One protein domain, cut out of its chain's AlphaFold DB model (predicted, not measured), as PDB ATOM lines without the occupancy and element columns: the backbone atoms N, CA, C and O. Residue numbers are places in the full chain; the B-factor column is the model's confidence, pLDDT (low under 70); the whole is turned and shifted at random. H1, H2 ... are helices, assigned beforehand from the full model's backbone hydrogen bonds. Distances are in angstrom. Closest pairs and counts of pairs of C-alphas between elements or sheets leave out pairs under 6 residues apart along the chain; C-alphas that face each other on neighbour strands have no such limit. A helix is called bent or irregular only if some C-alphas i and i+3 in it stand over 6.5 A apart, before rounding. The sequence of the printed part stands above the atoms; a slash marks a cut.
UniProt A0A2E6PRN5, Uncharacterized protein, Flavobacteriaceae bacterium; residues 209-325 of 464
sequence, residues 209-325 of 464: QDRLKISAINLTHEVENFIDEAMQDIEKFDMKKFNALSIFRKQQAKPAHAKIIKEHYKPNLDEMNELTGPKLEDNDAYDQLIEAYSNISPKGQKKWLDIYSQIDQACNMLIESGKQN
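Overview. This is residues 209 to 325 of the 464 residues of an uncharacterized protein of Flavobacteriaceae bacterium (UniProt A0A2E6PRN5). Look first for the long helix H6, which runs along most of the longest axis; the two arms of the bent helix H4 run back over it, H4a side by side with H6 and H4b crossing it. The short helix H3 packs on another side of H6 with H2 near H6, H1 crosses H4a, H5 crosses H4b towards the other end of the domain, and residues 280 to 285 stick out there. You have 117 printed residues with six named helices, H1 to H6 in chain order, and no named strand; the class is all helix. The whole is compact, with a radius of gyration of the C-alphas of 15.5 A, yet only just elongated, spanning 47 by 31 by 26 A.

Along the chain. Find C-alpha 298 at (170.280, 130.832, 219.151); from there H6, residues 298 to 324, runs 39.0 A to C-alpha 324 at (166.040, 141.160, 181.808). H4, residues 255 to 276, was assigned as one helix by its hydrogen bonds but is bent, with C-alphas 264 and 267 standing 7.2 A apart. Its arms are H4a, residues 255 to 264, 14.4 A, and H4b, residues 267 to 276, 14.2 A, at a steep tilt of 55 degrees. H1, residues 209 to 218, begins at C-alpha 209 at (148.694, 151.467, 194.828) and spans 14.2 A. H2 is residues 221 to 232, 16.8 A; H3 is residues 244 to 250, 9.9 A; H5 is residues 284 to 292, 12.3 A.

Arrangement. Start at Ile 319 of H6: its C-alpha is 4.5 A from that of Pro 255, the closest pair with H4a, which touches residues 311 to 322 of H6 at a shallow tilt of 26 degrees, opposite ways. H4b touches residues 301 to 309 of H6 at a steep tilt of 45 degrees, opposite ways, closest at the C-alphas of Leu 269 and Tyr 308, 5.4 A. H3 touches residues 310 to 315 of H6 at a steep tilt of 45 degrees, the same way, closest at the C-alphas of Leu 245 and Ala 314, 4.7 A. H2 and H3, a helical hairpin, only just touch, with 3 pairs of C-alphas within 8 A, the closest being Val 223 and Ala 244 at 6.8 A; they run opposite ways at a shallow tilt of 34 degrees, only just short of steep. H2 and H6 are near each other. H1 touches H4a about perpendicular, at 79 degrees, closest at the C-alphas of Ala 216 and His 257, 4.8 A. H5 touches H4b about perpendicular, at 89 degrees, closest at the C-alphas of Leu 275 and Ile 290, 6.9 A. H1 and H6 are apart. Every O i to N i+4 pair is within hydrogen-bond range in H1, H3, H4b, H5 and H6, with 7 of 8 in H2 and 5 of 6 in H4a.

Size, cuts and confidence. The two C-alphas farthest apart are those of Asp 282 and Asn 325, 48.3 A. The printed part has no cut, and the link from H2 to H3, 11 residues, is long. The mean pLDDT of the printed part is 90.2, and no printed residue is under 70.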
ATOM      1  N   GLN A 209     147.589 151.913 193.981       88.00
ATOM      2  CA  GLN A 209     148.694 151.467 194.828       88.00
ATOM      3  C   GLN A 209     148.184 150.578 195.967       88.00
ATOM      4  O   GLN A 209     148.740 149.505 196.177       88.00
ATOM      5  N   ASP A 210     147.067 150.948 196.599       89.56
ATOM      6  CA  ASP A 210     146.454 150.143 197.666       89.56
ATOM      7  C   ASP A 210     145.980 148.791 197.131       89.56
ATOM      8  O   ASP A 210     146.249 147.749 197.723       89.56
ATOM      9  N   ARG A 211     145.352 148.780 195.948       88.69
ATOM     10  CA  ARG A 211     144.961 147.533 195.272       88.69
ATOM     11  C   ARG A 211     146.161 146.647 194.945       88.69
ATOM     12  O   ARG A 211     146.082 145.432 195.106       88.69
ATOM     13  N   LEU A 212     147.260 147.241 194.478       92.25
ATOM     14  CA  LEU A 212     148.491 146.509 194.186       92.25
ATOM     15  C   LEU A 212     149.115 145.940 195.467       92.25
ATOM     16  O   LEU A 212     149.578 144.804 195.445       92.25
ATOM     17  N   LYS A 213     149.084 146.696 196.572       92.19
ATOM     18  CA  LYS A 213     149.581 146.257 197.878       92.19
ATOM     19  C   LYS A 213     148.769 145.089 198.427       92.19
ATOM     20  O   LYS A 213     149.354 144.065 198.752       92.19
ATOM     21  N   ILE A 214     147.440 145.191 198.421       91.88
ATOM     22  CA  ILE A 214     146.545 144.094 198.829       91.88
ATOM     23  C   ILE A 214     146.784 142.858 197.965       91.88
ATOM     24  O   ILE A 214     146.937 141.758 198.481       91.88
ATOM     25  N   SER A 215     146.878 143.032 196.643       92.88
ATOM     26  CA  SER A 215     147.166 141.909 195.753       92.88
ATOM     27  C   SER A 215     148.531 141.286 196.027       92.88
ATOM     28  O   SER A 215     148.655 140.082 195.865       92.88
ATOM     29  N   ALA A 216     149.549 142.069 196.390       93.94
ATOM     30  CA  ALA A 216     150.875 141.553 196.705       93.94
ATOM     31  C   ALA A 216     150.876 140.762 198.021       93.94
ATOM     32  O   ALA A 216     151.439 139.675 198.051       93.94
ATOM     33  N   ILE A 217     150.193 141.262 199.054       92.19
ATOM     34  CA  ILE A 217     150.043 140.580 200.351       92.19
ATOM     35  C   ILE A 217     149.239 139.285 200.192       92.19
ATOM     36  O   ILE A 217     149.623 138.246 200.702       92.19
ATOM     37  N   ASN A 218     148.180 139.270 199.384       92.88
ATOM     38  CA  ASN A 218     147.422 138.034 199.157       92.88
ATOM     39  C   ASN A 218     148.266 136.911 198.522       92.88
ATOM     40  O   ASN A 218     147.954 135.735 198.693       92.88
ATOM     41  N   LEU A 219     149.338 137.252 197.796       91.94
ATOM     42  CA  LEU A 219     150.256 136.268 197.214       91.94
ATOM     43  C   LEU A 219     151.221 135.668 198.244       91.94
ATOM     44  O   LEU A 219     151.874 134.672 197.930       91.94
ATOM     45  N   THR A 220     151.327 136.249 199.444       93.06
ATOM     46  CA  THR A 220     152.171 135.725 200.522       93.06
ATOM     47  C   THR A 220     151.451 134.722 201.410       93.06
ATOM     48  O   THR A 220     152.111 134.113 202.230       93.06
ATOM     49  N   HIS A 221     150.157 134.441 201.215       92.75
ATOM     50  CA  HIS A 221     149.393 133.522 202.076       92.75
ATOM     51  C   HIS A 221     150.070 132.155 202.289       92.75
ATOM     52  O   HIS A 221     150.064 131.616 203.388       92.75
ATOM     53  N   GLU A 222     150.656 131.563 201.246       92.44
ATOM     54  CA  GLU A 222     151.365 130.283 201.381       92.44
ATOM     55  C   GLU A 222     152.685 130.443 202.156       92.44
ATOM     56  O   GLU A 222     153.068 129.529 202.872       92.44
ATOM     57  N   VAL A 223     153.341 131.606 202.072       93.12
ATOM     58  CA  VAL A 223     154.509 131.956 202.899       93.12
ATOM     59  C   VAL A 223     154.101 132.177 204.356       93.12
ATOM     60  O   VAL A 223     154.759 131.633 205.233       93.12
ATOM     61  N   GLU A 224     153.008 132.901 204.609       93.94
ATOM     62  CA  GLU A 224     152.474 133.133 205.961       93.94
ATOM     63  C   GLU A 224     152.130 131.817 206.658       93.94
ATOM     64  O   GLU A 224     152.531 131.616 207.793       93.94
ATOM     65  N   ASN A 225     151.516 130.857 205.956       92.75
ATOM     66  CA  ASN A 225     151.254 129.534 206.530       92.75
ATOM     67  C   ASN A 225     152.542 128.841 207.022       92.75
ATOM     68  O   ASN A 225     152.541 128.213 208.076       92.75
ATOM     69  N   PHE A 226     153.649 128.951 206.275       92.25
ATOM     70  CA  PHE A 226     154.940 128.406 206.714       92.25
ATOM     71  C   PHE A 226     155.540 129.196 207.884       92.25
ATOM     72  O   PHE A 226     156.204 128.603 208.731       92.25
ATOM     73  N   ILE A 227     155.325 130.513 207.932       91.88
ATOM     74  CA  ILE A 227     155.738 131.352 209.062       91.88
ATOM     75  C   ILE A 227     154.948 130.957 210.315       91.88
ATOM     76  O   ILE A 227     155.563 130.734 211.351       91.88
ATOM     77  N   ASP A 228     153.633 130.763 210.217       92.94
ATOM     78  CA  ASP A 228     152.781 130.305 211.321       92.94
ATOM     79  C   ASP A 228     153.225 128.928 211.850       92.94
ATOM     80  O   ASP A 228     153.316 128.721 213.061       92.94
ATOM     81  N   GLU A 229     153.569 127.991 210.960       91.00
ATOM     82  CA  GLU A 229     154.156 126.698 211.342       91.00
ATOM     83  C   GLU A 229     155.499 126.872 212.073       91.00
ATOM     84  O   GLU A 229     155.753 126.215 213.087       91.00
ATOM     85  N   ALA A 230     156.354 127.778 211.592       89.50
ATOM     86  CA  ALA A 230     157.633 128.093 212.222       89.50
ATOM     87  C   ALA A 230     157.473 128.800 213.582       89.50
ATOM     88  O   ALA A 230     158.303 128.599 214.469       89.50
ATOM     89  N   MET A 231     156.403 129.580 213.783       88.31
ATOM     90  CA  MET A 231     156.075 130.217 215.066       88.31
ATOM     91  C   MET A 231     155.646 129.208 216.134       88.31
ATOM     92  O   MET A 231     155.913 129.435 217.312       88.31
ATOM     93  N   GLN A 232     155.011 128.096 215.750       87.81
ATOM     94  CA  GLN A 232     154.627 127.047 216.703       87.81
ATOM     95  C   GLN A 232     155.842 126.294 217.259       87.81
ATOM     96  O   GLN A 232     155.920 126.065 218.463       87.81
ATOM     97  N   ASP A 233     156.779 125.894 216.392       85.94
ATOM     98  CA  ASP A 233     158.013 125.207 216.796       85.94
ATOM     99  C   ASP A 233     159.129 125.399 215.752       85.94
ATOM    100  O   ASP A 233     159.301 124.614 214.811       85.94
ATOM    101  N   ILE A 234     159.938 126.444 215.943       87.31
ATOM    102  CA  ILE A 234     161.056 126.775 215.047       87.31
ATOM    103  C   ILE A 234     162.155 125.702 215.051       87.31
ATOM    104  O   ILE A 234     162.877 125.507 214.064       87.31
ATOM    105  N   GLU A 235     162.311 124.956 216.147       82.19
ATOM    106  CA  GLU A 235     163.361 123.944 216.254       82.19
ATOM    107  C   GLU A 235     163.035 122.717 215.407       82.19
ATOM    108  O   GLU A 235     163.930 122.190 214.732       82.19
ATOM    109  N   LYS A 236     161.758 122.331 215.347       84.38
ATOM    110  CA  LYS A 236     161.275 121.241 214.486       84.38
ATOM    111  C   LYS A 236     160.926 121.672 213.063       84.38
ATOM    112  O   LYS A 236     160.733 120.802 212.215       84.38
ATOM    113  N   PHE A 237     160.891 122.974 212.780       87.38
ATOM    114  CA  PHE A 237     160.615 123.475 211.435       87.38
ATOM    115  C   PHE A 237     161.620 122.941 210.400       87.38
ATOM    116  O   PHE A 237     162.846 123.067 210.562       87.38
ATOM    117  N   ASP A 238     161.083 122.345 209.330       85.00
ATOM    118  CA  ASP A 238     161.849 121.752 208.235       85.00
ATOM    119  C   ASP A 238     162.099 122.776 207.125       85.00
ATOM    120  O   ASP A 238     161.298 122.967 206.206       85.00
ATOM    121  N   MET A 239     163.280 123.386 207.181       86.25
ATOM    122  CA  MET A 239     163.707 124.406 206.227       86.25
ATOM    123  C   MET A 239     163.790 123.901 204.778       86.25
ATOM    124  O   MET A 239     163.781 124.701 203.849       86.25
ATOM    125  N   LYS A 240     163.845 122.582 204.544       84.44
ATOM    126  CA  LYS A 240     163.877 122.026 203.180       84.44
ATOM    127  C   LYS A 240     162.532 122.134 202.471       84.44
ATOM    128  O   LYS A 240     162.498 122.157 201.241       84.44
ATOM    129  N   LYS A 241     161.432 122.173 203.229       86.62
ATOM    130  CA  LYS A 241     160.078 122.344 202.680       86.62
ATOM    131  C   LYS A 241     159.793 123.797 202.319       86.62
ATOM    132  O   LYS A 241     158.966 124.058 201.448       86.62
ATOM    133  N   PHE A 242     160.508 124.728 202.946       91.50
ATOM    134  CA  PHE A 242     160.375 126.144 202.673       91.50
ATOM    135  C   PHE A 242     161.199 126.550 201.445       91.50
ATOM    136  O   PHE A 242     162.420 126.432 201.414       91.50
ATOM    137  N   ASN A 243     160.514 127.032 200.407       91.81
ATOM    138  CA  ASN A 243     161.151 127.609 199.225       91.81
ATOM    139  C   ASN A 243     160.307 128.776 198.696       91.81
ATOM    140  O   ASN A 243     159.439 128.601 197.831       91.81
ATOM    141  N   ALA A 244     160.598 129.979 199.199       91.38
ATOM    142  CA  ALA A 244     159.879 131.212 198.867       91.38
ATOM    143  C   ALA A 244     159.810 131.490 197.353       91.38
ATOM    144  O   ALA A 244     158.781 131.924 196.836       91.38
ATOM    145  N   LEU A 245     160.873 131.181 196.599       91.81
ATOM    146  CA  LEU A 245     160.888 131.386 195.150       91.81
ATOM    147  C   LEU A 245     159.863 130.502 194.437       91.81
ATOM    148  O   LEU A 245     159.179 130.962 193.520       91.81
ATOM    149  N   SER A 246     159.789 129.230 194.825       92.62
ATOM    150  CA  SER A 246     158.849 128.279 194.235       92.62
ATOM    151  C   SER A 246     157.400 128.693 194.509       92.62
ATOM    152  O   SER A 246     156.590 128.716 193.578       92.62
ATOM    153  N   ILE A 247     157.118 129.151 195.734       92.69
ATOM    154  CA  ILE A 247     155.823 129.684 196.162       92.69
ATOM    155  C   ILE A 247     155.453 130.911 195.321       92.69
ATOM    156  O   ILE A 247     154.419 130.922 194.653       92.69
ATOM    157  N   PHE A 248     156.328 131.916 195.237       93.69
ATOM    158  CA  PHE A 248     156.040 133.122 194.458       93.69
ATOM    159  C   PHE A 248     155.873 132.851 192.960       93.69
ATOM    160  O   PHE A 248     155.063 133.505 192.300       93.69
ATOM    161  N   ARG A 249     156.589 131.868 192.399       91.19
ATOM    162  CA  ARG A 249     156.399 131.438 191.004       91.19
ATOM    163  C   ARG A 249     155.053 130.743 190.796       91.19
ATOM    164  O   ARG A 249     154.376 131.057 189.819       91.19
ATOM    165  N   LYS A 250     154.649 129.854 191.709       93.06
ATOM    166  CA  LYS A 250     153.343 129.169 191.692       93.06
ATOM    167  C   LYS A 250     152.190 130.171 191.761       93.06
ATOM    168  O   LYS A 250     151.248 130.073 190.980       93.06
ATOM    169  N   GLN A 251     152.328 131.188 192.607       91.38
ATOM    170  CA  GLN A 251     151.370 132.285 192.753       91.38
ATOM    171  C   GLN A 251     151.477 133.342 191.630       91.38
ATOM    172  O   GLN A 251     150.756 134.336 191.623       91.38
ATOM    173  N   GLN A 252     152.364 133.150 190.643       90.56
ATOM    174  CA  GLN A 252     152.570 134.065 189.512       90.56
ATOM    175  C   GLN A 252     152.904 135.511 189.935       90.56
ATOM    176  O   GLN A 252     152.465 136.490 189.314       90.56
ATOM    177  N   ALA A 253     153.709 135.669 190.988       92.25
ATOM    178  CA  ALA A 253     154.136 136.970 191.477       92.25
ATOM    179  C   ALA A 253     154.944 137.730 190.411       92.25
ATOM    180  O   ALA A 253     155.919 137.240 189.840       92.25
ATOM    181  N   LYS A 254     154.533 138.972 190.143       92.25
ATOM    182  CA  LYS A 254     155.202 139.865 189.192       92.25
ATOM    183  C   LYS A 254     156.311 140.657 189.892       92.25
ATOM    184  O   LYS A 254     156.224 140.878 191.098       92.25
ATOM    185  N   PRO A 255     157.275 141.226 189.143       92.88
ATOM    186  CA  PRO A 255     158.334 142.071 189.708       92.88
ATOM    187  C   PRO A 255     157.819 143.241 190.562       92.88
ATOM    188  O   PRO A 255     158.485 143.673 191.495       92.88
ATOM    189  N   ALA A 256     156.631 143.772 190.247       92.56
ATOM    190  CA  ALA A 256     155.997 144.823 191.038       92.56
ATOM    191  C   ALA A 256     155.467 144.310 192.389       92.56
ATOM    192  O   ALA A 256     155.599 145.013 193.381       92.56
ATOM    193  N   HIS A 257     154.920 143.090 192.431       94.19
ATOM    194  CA  HIS A 257     154.481 142.454 193.677       94.19
ATOM    195  C   HIS A 257     155.691 142.128 194.555       94.19
ATOM    196  O   HIS A 257     155.697 142.477 195.725       94.19
ATOM    197  N   ALA A 258     156.755 141.570 193.964       94.38
ATOM    198  CA  ALA A 258     157.988 141.224 194.674       94.38
ATOM    199  C   ALA A 258     158.630 142.423 195.400       94.38
ATOM    200  O   ALA A 258     159.166 142.258 196.487       94.38
ATOM    201  N   LYS A 259     158.541 143.642 194.843       94.81
ATOM    202  CA  LYS A 259     159.009 144.859 195.534       94.81
ATOM    203  C   LYS A 259     158.226 145.150 196.810       94.81
ATOM    204  O   LYS A 259     158.831 145.483 197.817       94.81
ATOM    205  N   ILE A 260     156.903 145.026 196.744       95.50
ATOM    206  CA  ILE A 260     156.019 145.295 197.881       95.50
ATOM    207  C   ILE A 260     156.189 144.214 198.948       95.50
ATOM    208  O   ILE A 260     156.266 144.531 200.124       95.50
ATOM    209  N   ILE A 261     156.287 142.949 198.534       95.19
ATOM    210  CA  ILE A 261     156.510 141.818 199.445       95.19
ATOM    211  C   ILE A 261     157.858 141.967 200.159       95.19
ATOM    212  O   ILE A 261     157.929 141.827 201.374       95.19
ATOM    213  N   LYS A 262     158.918 142.333 199.426       94.88
ATOM    214  CA  LYS A 262     160.227 142.637 200.012       94.88
ATOM    215  C   LYS A 262     160.147 143.754 201.054       94.88
ATOM    216  O   LYS A 262     160.720 143.625 202.124       94.88
ATOM    217  N   GLU A 263     159.435 144.839 200.754       95.44
ATOM    218  CA  GLU A 263     159.240 145.948 201.697       95.44
ATOM    219  C   GLU A 263     158.419 145.531 202.926       95.44
ATOM    220  O   GLU A 263     158.675 146.022 204.020       95.44
ATOM    221  N   HIS A 264     157.483 144.591 202.769       94.56
ATOM    222  CA  HIS A 264     156.663 144.077 203.862       94.56
ATOM    223  C   HIS A 264     157.465 143.267 204.892       94.56
ATOM    224  O   HIS A 264     157.282 143.490 206.082       94.56
ATOM    225  N   TYR A 265     158.370 142.386 204.448       94.88
ATOM    226  CA  TYR A 265     159.191 141.548 205.341       94.88
ATOM    227  C   TYR A 265     160.536 142.167 205.733       94.88
ATOM    228  O   TYR A 265     161.268 141.593 206.537       94.88
ATOM    229  N   LYS A 266     160.885 143.325 205.164       94.56
ATOM    230  CA  LYS A 266     162.146 144.011 205.455       94.56
ATOM    231  C   LYS A 266     162.352 144.297 206.953       94.56
ATOM    232  O   LYS A 266     163.450 144.005 207.410       94.56
ATOM    233  N   PRO A 267     161.355 144.791 207.718       94.19
ATOM    234  CA  PRO A 267     161.529 145.017 209.153       94.19
ATOM    235  C   PRO A 267     161.915 143.737 209.902       94.19
ATOM    236  O   PRO A 267     162.898 143.742 210.630       94.19
ATOM    237  N   ASN A 268     161.229 142.623 209.631       92.62
ATOM    238  CA  ASN A 268     161.506 141.338 210.279       92.62
ATOM    239  C   ASN A 268     162.913 140.821 209.939       92.62
ATOM    240  O   ASN A 268     163.596 140.243 210.780       92.62
ATOM    241  N   LEU A 269     163.358 141.020 208.693       92.81
ATOM    242  CA  LEU A 269     164.713 140.662 208.281       92.81
ATOM    243  C   LEU A 269     165.764 141.538 208.973       92.81
ATOM    244  O   LEU A 269     166.790 141.020 209.407       92.81
ATOM    245  N   ASP A 270     165.540 142.850 209.034       93.00
ATOM    246  CA  ASP A 270     166.465 143.801 209.653       93.00
ATOM    247  C   ASP A 270     166.592 143.500 211.165       93.00
ATOM    248  O   ASP A 270     167.704 143.336 211.657       93.00
ATOM    249  N   GLU A 271     165.474 143.255 211.856       90.62
ATOM    250  CA  GLU A 271     165.421 142.870 213.276       90.62
ATOM    251  C   GLU A 271     166.182 141.559 213.564       90.62
ATOM    252  O   GLU A 271     166.988 141.479 214.491       90.62
ATOM    253  N   MET A 272     166.013 140.532 212.721       90.50
ATOM    254  CA  MET A 272     166.745 139.263 212.863       90.50
ATOM    255  C   MET A 272     168.246 139.394 212.575       90.50
ATOM    256  O   MET A 272     169.055 138.667 213.162       90.50
ATOM    257  N   ASN A 273     168.629 140.301 211.669       91.00
ATOM    258  CA  ASN A 273     170.033 140.615 211.405       91.00
ATOM    259  C   ASN A 273     170.670 141.351 212.584       91.00
ATOM    260  O   ASN A 273     171.813 141.051 212.920       91.00
ATOM    261  N   GLU A 274     169.945 142.275 213.216       89.62
ATOM    262  CA  GLU A 274     170.400 142.965 214.426       89.62
ATOM    263  C   GLU A 274     170.571 141.979 215.586       89.62
ATOM    264  O   GLU A 274     171.628 141.949 216.213       89.62
ATOM    265  N   LEU A 275     169.598 141.086 215.800       88.25
ATOM    266  CA  LEU A 275     169.660 140.064 216.849       88.25
ATOM    267  C   LEU A 275     170.825 139.077 216.658       88.25
ATOM    268  O   LEU A 275     171.510 138.725 217.617       88.25
ATOM    269  N   THR A 276     171.056 138.619 215.422       86.12
ATOM    270  CA  THR A 276     172.113 137.634 215.101       86.12
ATOM    271  C   THR A 276     173.489 138.287 214.894       86.12
ATOM    272  O   THR A 276     174.504 137.590 214.789       86.12
ATOM    273  N   GLY A 277     173.530 139.616 214.794       83.19
ATOM    274  CA  GLY A 277     174.722 140.415 214.550       83.19
ATOM    275  C   GLY A 277     175.657 140.531 215.761       83.19
ATOM    276  O   GLY A 277     175.462 139.879 216.791       83.19
ATOM    277  N   PRO A 278     176.729 141.339 215.648       81.31
ATOM    278  CA  PRO A 278     177.580 141.643 216.791       81.31
ATOM    279  C   PRO A 278     176.772 142.373 217.868       81.31
ATOM    280  O   PRO A 278     175.942 143.225 217.552       81.31
ATOM    281  N   LYS A 279     177.041 142.056 219.139       78.88
ATOM    282  CA  LYS A 279     176.402 142.739 220.266       78.88
ATOM    283  C   LYS A 279     176.724 144.230 220.237       78.88
ATOM    284  O   LYS A 279     177.882 144.605 220.054       78.88
ATOM    285  N   LEU A 280     175.700 145.051 220.433       82.44
ATOM    286  CA  LEU A 280     175.824 146.495 220.585       82.44
ATOM    287  C   LEU A 280     175.885 146.806 222.082       82.44
ATOM    288  O   LEU A 280     174.953 146.480 222.811       82.44
ATOM    289  N   GLU A 281     176.996 147.382 222.537       75.81
ATOM    290  CA  GLU A 281     177.140 147.876 223.912       75.81
ATOM    291  C   GLU A 281     176.411 149.227 224.056       75.81
ATOM    292  O   GLU A 281     176.358 150.002 223.099       75.81
ATOM    293  N   ASP A 282     175.841 149.497 225.236       76.44
ATOM    294  CA  ASP A 282     175.137 150.742 225.592       76.44
ATOM    295  C   ASP A 282     173.956 151.120 224.670       76.44
ATOM    296  O   ASP A 282     173.791 152.279 224.278       76.44
ATOM    297  N   ASN A 283     173.112 150.145 224.309       85.62
ATOM    298  CA  ASN A 283     171.916 150.385 223.500       85.62
ATOM    299  C   ASN A 283     170.660 149.742 224.108       85.62
ATOM    300  O   ASN A 283     170.384 148.563 223.890       85.62
ATOM    301  N   ASP A 284     169.841 150.567 224.762       85.44
ATOM    302  CA  ASP A 284     168.574 150.161 225.389       85.44
ATOM    303  C   ASP A 284     167.626 149.413 224.431       85.44
ATOM    304  O   ASP A 284     166.920 148.493 224.841       85.44
ATOM    305  N   ALA A 285     167.593 149.785 223.144       84.25
ATOM    306  CA  ALA A 285     166.729 149.127 222.160       84.25
ATOM    307  C   ALA A 285     167.233 147.720 221.801       84.25
ATOM    308  O   ALA A 285     166.434 146.821 221.539       84.25
ATOM    309  N   TYR A 286     168.551 147.518 221.816       86.00
ATOM    310  CA  TYR A 286     169.159 146.209 221.593       86.00
ATOM    311  C   TYR A 286     168.945 145.281 222.795       86.00
ATOM    312  O   TYR A 286     168.639 144.102 222.616       86.00
ATOM    313  N   ASP A 287     169.017 145.815 224.013       87.12
ATOM    314  CA  ASP A 287     168.723 145.049 225.225       87.12
ATOM    315  C   ASP A 287     167.254 144.593 225.261       87.12
ATOM    316  O   ASP A 287     166.977 143.422 225.533       87.12
ATOM    317  N   GLN A 288     166.319 145.470 224.872       89.69
ATOM    318  CA  GLN A 288     164.905 145.111 224.689       89.69
ATOM    319  C   GLN A 288     164.713 144.023 223.627       89.69
ATOM    320  O   GLN A 288     163.892 143.122 223.800       89.69
ATOM    321  N   LEU A 289     165.475 144.081 222.532       88.19
ATOM    322  CA  LEU A 289     165.427 143.076 221.475       88.19
ATOM    323  C   LEU A 289     165.899 141.704 221.984       88.19
ATOM    324  O   LEU A 289     165.252 140.688 221.729       88.19
ATOM    325  N   ILE A 290     166.998 141.657 222.739       88.06
ATOM    326  CA  ILE A 290     167.487 140.415 223.353       88.06
ATOM    327  C   ILE A 290     166.451 139.843 224.326       88.06
ATOM    328  O   ILE A 290     166.208 138.633 224.316       88.06
ATOM    329  N   GLU A 291     165.833 140.690 225.151       89.38
ATOM    330  CA  GLU A 291     164.783 140.276 226.085       89.38
ATOM    331  C   GLU A 291     163.575 139.686 225.342       89.38
ATOM    332  O   GLU A 291     163.118 138.589 225.684       89.38
ATOM    333  N   ALA A 292     163.117 140.351 224.275       87.62
ATOM    334  CA  ALA A 292     161.968 139.935 223.474       87.62
ATOM    335  C   ALA A 292     162.142 138.546 222.831       87.62
ATOM    336  O   ALA A 292     161.172 137.795 222.725       87.62
ATOM    337  N   TYR A 293     163.371 138.178 222.451       87.56
ATOM    338  CA  TYR A 293     163.694 136.885 221.830       87.56
ATOM    339  C   TYR A 293     164.379 135.886 222.769       87.56
ATOM    340  O   TYR A 293     164.885 134.856 222.312       87.56
ATOM    341  N   SER A 294     164.380 136.149 224.078       87.50
ATOM    342  CA  SER A 294     164.977 135.268 225.094       87.50
ATOM    343  C   SER A 294     164.346 133.869 225.142       87.50
ATOM    344  O   SER A 294     164.992 132.903 225.550       87.50
ATOM    345  N   ASN A 295     163.100 133.740 224.678       86.38
ATOM    346  CA  ASN A 295     162.371 132.478 224.556       86.38
ATOM    347  C   ASN A 295     162.809 131.615 223.354       86.38
ATOM    348  O   ASN A 295     162.444 130.440 223.296       86.38
ATOM    349  N   ILE A 296     163.576 132.161 222.402       86.69
ATOM    350  CA  ILE A 296     164.042 131.446 221.208       86.69
ATOM    351  C   ILE A 296     165.518 131.078 221.362       86.69
ATOM    352  O   ILE A 296     166.367 131.916 221.662       86.69
ATOM    353  N   SER A 297     165.861 129.818 221.085       89.44
ATOM    354  CA  SER A 297     167.256 129.377 221.106       89.44
ATOM    355  C   SER A 297     168.093 130.064 220.009       89.44
ATOM    356  O   SER A 297     167.574 130.361 218.927       89.44
ATOM    357  N   PRO A 298     169.418 130.235 220.183       87.19
ATOM    358  CA  PRO A 298     170.280 130.832 219.151       87.19
ATOM    359  C   PRO A 298     170.244 130.091 217.801       87.19
ATOM    360  O   PRO A 298     170.503 130.668 216.746       87.19
ATOM    361  N   LYS A 299     169.918 128.789 217.813       88.69
ATOM    362  CA  LYS A 299     169.689 128.002 216.590       88.69
ATOM    363  C   LYS A 299     168.369 128.384 215.918       88.69
ATOM    364  O   LYS A 299     168.336 128.494 214.696       88.69
ATOM    365  N   GLY A 300     167.310 128.592 216.700       88.31
ATOM    366  CA  GLY A 300     166.023 129.090 216.214       88.31
ATOM    367  C   GLY A 300     166.129 130.491 215.612       88.31
ATOM    368  O   GLY A 300     165.609 130.721 214.527       88.31
ATOM    369  N   GLN A 301     166.890 131.393 216.241       89.38
ATOM    370  CA  GLN A 301     167.143 132.746 215.721       89.38
ATOM    371  C   GLN A 301     167.801 132.714 214.330       89.38
ATOM    372  O   GLN A 301     167.339 133.371 213.400       89.38
ATOM    373  N   LYS A 302     168.817 131.858 214.134       90.50
ATOM    374  CA  LYS A 302     169.439 131.659 212.812       90.50
ATOM    375  C   LYS A 302     168.467 131.104 211.770       90.50
ATOM    376  O   LYS A 302     168.502 131.536 210.625       90.50
ATOM    377  N   LYS A 303     167.578 130.184 212.158       91.12
ATOM    378  CA  LYS A 303     166.537 129.676 211.251       91.12
ATOM    379  C   LYS A 303     165.561 130.776 210.829       91.12
ATOM    380  O   LYS A 303     165.216 130.842 209.654       91.12
ATOM    381  N   TRP A 304     165.146 131.645 211.753       91.19
ATOM    382  CA  TRP A 304     164.317 132.807 211.426       91.19
ATOM    383  C   TRP A 304     165.003 133.741 210.435       91.19
ATOM    384  O   TRP A 304     164.402 134.122 209.428       91.19
ATOM    385  N   LEU A 305     166.283 134.040 210.668       92.81
ATOM    386  CA  LEU A 305     167.092 134.818 209.735       92.81
ATOM    387  C   LEU A 305     167.141 134.165 208.345       92.81
ATOM    388  O   LEU A 305     166.947 134.846 207.337       92.81
ATOM    389  N   ASP A 306     167.343 132.847 208.276       93.00
ATOM    390  CA  ASP A 306     167.372 132.110 207.012       93.00
ATOM    391  C   ASP A 306     166.019 132.165 206.276       93.00
ATOM    392  O   ASP A 306     166.000 132.312 205.051       93.00
ATOM    393  N   ILE A 307     164.887 132.081 206.991       93.50
ATOM    394  CA  ILE A 307     163.534 132.176 206.408       93.50
ATOM    395  C   ILE A 307     163.356 133.540 205.736       93.50
ATOM    396  O   ILE A 307     163.059 133.612 204.538       93.50
ATOM    397  N   TYR A 308     163.594 134.628 206.471       94.94
ATOM    398  CA  TYR A 308     163.431 135.980 205.933       94.94
ATOM    399  C   TYR A 308     164.455 136.303 204.835       94.94
ATOM    400  O   TYR A 308     164.112 136.939 203.834       94.94
ATOM    401  N   SER A 309     165.689 135.806 204.956       94.56
ATOM    402  CA  SER A 309     166.727 135.954 203.930       94.56
ATOM    403  C   SER A 309     166.332 135.254 202.625       94.56
ATOM    404  O   SER A 309     166.458 135.836 201.543       94.56
ATOM    405  N   GLN A 310     165.763 134.044 202.695       95.19
ATOM    406  CA  GLN A 310     165.241 133.353 201.514       95.19
ATOM    407  C   GLN A 310     164.100 134.127 200.834       95.19
ATOM    408  O   GLN A 310     164.046 134.171 199.600       95.19
ATOM    409  N   ILE A 311     163.208 134.756 201.608       95.31
ATOM    410  CA  ILE A 311     162.130 135.599 201.067       95.31
ATOM    411  C   ILE A 311     162.712 136.803 200.310       95.31
ATOM    412  O   ILE A 311     162.302 137.066 199.171       95.31
ATOM    413  N   ASP A 312     163.694 137.504 200.890       95.50
ATOM    414  CA  ASP A 312     164.340 138.659 200.252       95.50
ATOM    415  C   ASP A 312     165.063 138.268 198.957       95.50
ATOM    416  O   ASP A 312     164.868 138.892 197.907       95.50
ATOM    417  N   GLN A 313     165.840 137.182 198.995       95.94
ATOM    418  CA  GLN A 313     166.564 136.663 197.834       95.94
ATOM    419  C   GLN A 313     165.611 136.244 196.708       95.94
ATOM    420  O   GLN A 313     165.835 136.582 195.538       95.94
ATOM    421  N   ALA A 314     164.508 135.566 197.042       95.00
ATOM    422  CA  ALA A 314     163.479 135.199 196.075       95.00
ATOM    423  C   ALA A 314     162.847 136.439 195.418       95.00
ATOM    424  O   ALA A 314     162.677 136.477 194.193       95.00
ATOM    425  N   CYS A 315     162.554 137.478 196.206       95.88
ATOM    426  CA  CYS A 315     162.034 138.742 195.692       95.88
ATOM    427  C   CYS A 315     163.039 139.446 194.765       95.88
ATOM    428  O   CYS A 315     162.653 139.899 193.682       95.88
ATOM    429  N   ASN A 316     164.326 139.495 195.130       95.81
ATOM    430  CA  ASN A 316     165.379 140.093 194.299       95.81
ATOM    431  C   ASN A 316     165.494 139.394 192.937       95.81
ATOM    432  O   ASN A 316     165.478 140.058 191.898       95.81
ATOM    433  N   MET A 317     165.489 138.060 192.917       94.38
ATOM    434  CA  MET A 317     165.543 137.285 191.674       94.38
ATOM    435  C   MET A 317     164.326 137.537 190.763       94.38
ATOM    436  O   MET A 317     164.458 137.642 189.536       94.38
ATOM    437  N   LEU A 318     163.122 137.681 191.327       93.44
ATOM    438  CA  LEU A 318     161.931 138.051 190.550       93.44
ATOM    439  C   LEU A 318     162.030 139.470 189.976       93.44
ATOM    440  O   LEU A 318     161.612 139.721 188.842       93.44
ATOM    441  N   ILE A 319     162.615 140.407 190.720       93.81
ATOM    442  CA  ILE A 319     162.833 141.778 190.247       93.81
ATOM    443  C   ILE A 319     163.840 141.801 189.089       93.81
ATOM    444  O   ILE A 319     163.608 142.483 188.086       93.81
ATOM    445  N   GLU A 320     164.940 141.061 189.202       92.88
ATOM    446  CA  GLU A 320     165.999 141.007 188.189       92.88
ATOM    447  C   GLU A 320     165.555 140.313 186.903       92.88
ATOM    448  O   GLU A 320     165.730 140.871 185.815       92.88
ATOM    449  N   SER A 321     164.880 139.168 187.011       88.31
ATOM    450  CA  SER A 321     164.283 138.490 185.851       88.31
ATOM    451  C   SER A 321     163.277 139.390 185.117       88.31
ATOM    452  O   SER A 321     163.233 139.427 183.884       88.31
ATOM    453  N   GLY A 322     162.519 140.208 185.855       85.12
ATOM    454  CA  GLY A 322     161.645 141.234 185.288       85.12
ATOM    455  C   GLY A 322     162.375 142.310 184.480       85.12
ATOM    456  O   GLY A 322     161.862 142.764 183.453       85.12
ATOM    457  N   LYS A 323     163.571 142.724 184.921       84.50
ATOM    458  CA  LYS A 323     164.410 143.695 184.199       84.50
ATOM    459  C   LYS A 323     164.965 143.088 182.911       84.50
ATOM    460  O   LYS A 323     164.880 143.736 181.870       84.50
ATOM    461  N   GLN A 324     165.467 141.854 182.967       83.19
ATOM    462  CA  GLN A 324     166.040 141.160 181.808       83.19
ATOM    463  C   GLN A 324     164.998 140.890 180.711       83.19
ATOM    464  O   GLN A 324     165.271 141.091 179.530       83.19
ATOM    465  N   ASN A 325     163.769 140.533 181.089       78.75
ATOM    466  CA  ASN A 325     162.695 140.241 180.133       78.75
ATOM    467  C   ASN A 325     162.099 141.488 179.447       78.75
ATOM    468  O   ASN A 325     161.314 141.370 178.498       78.75
TER     469      ASN A 325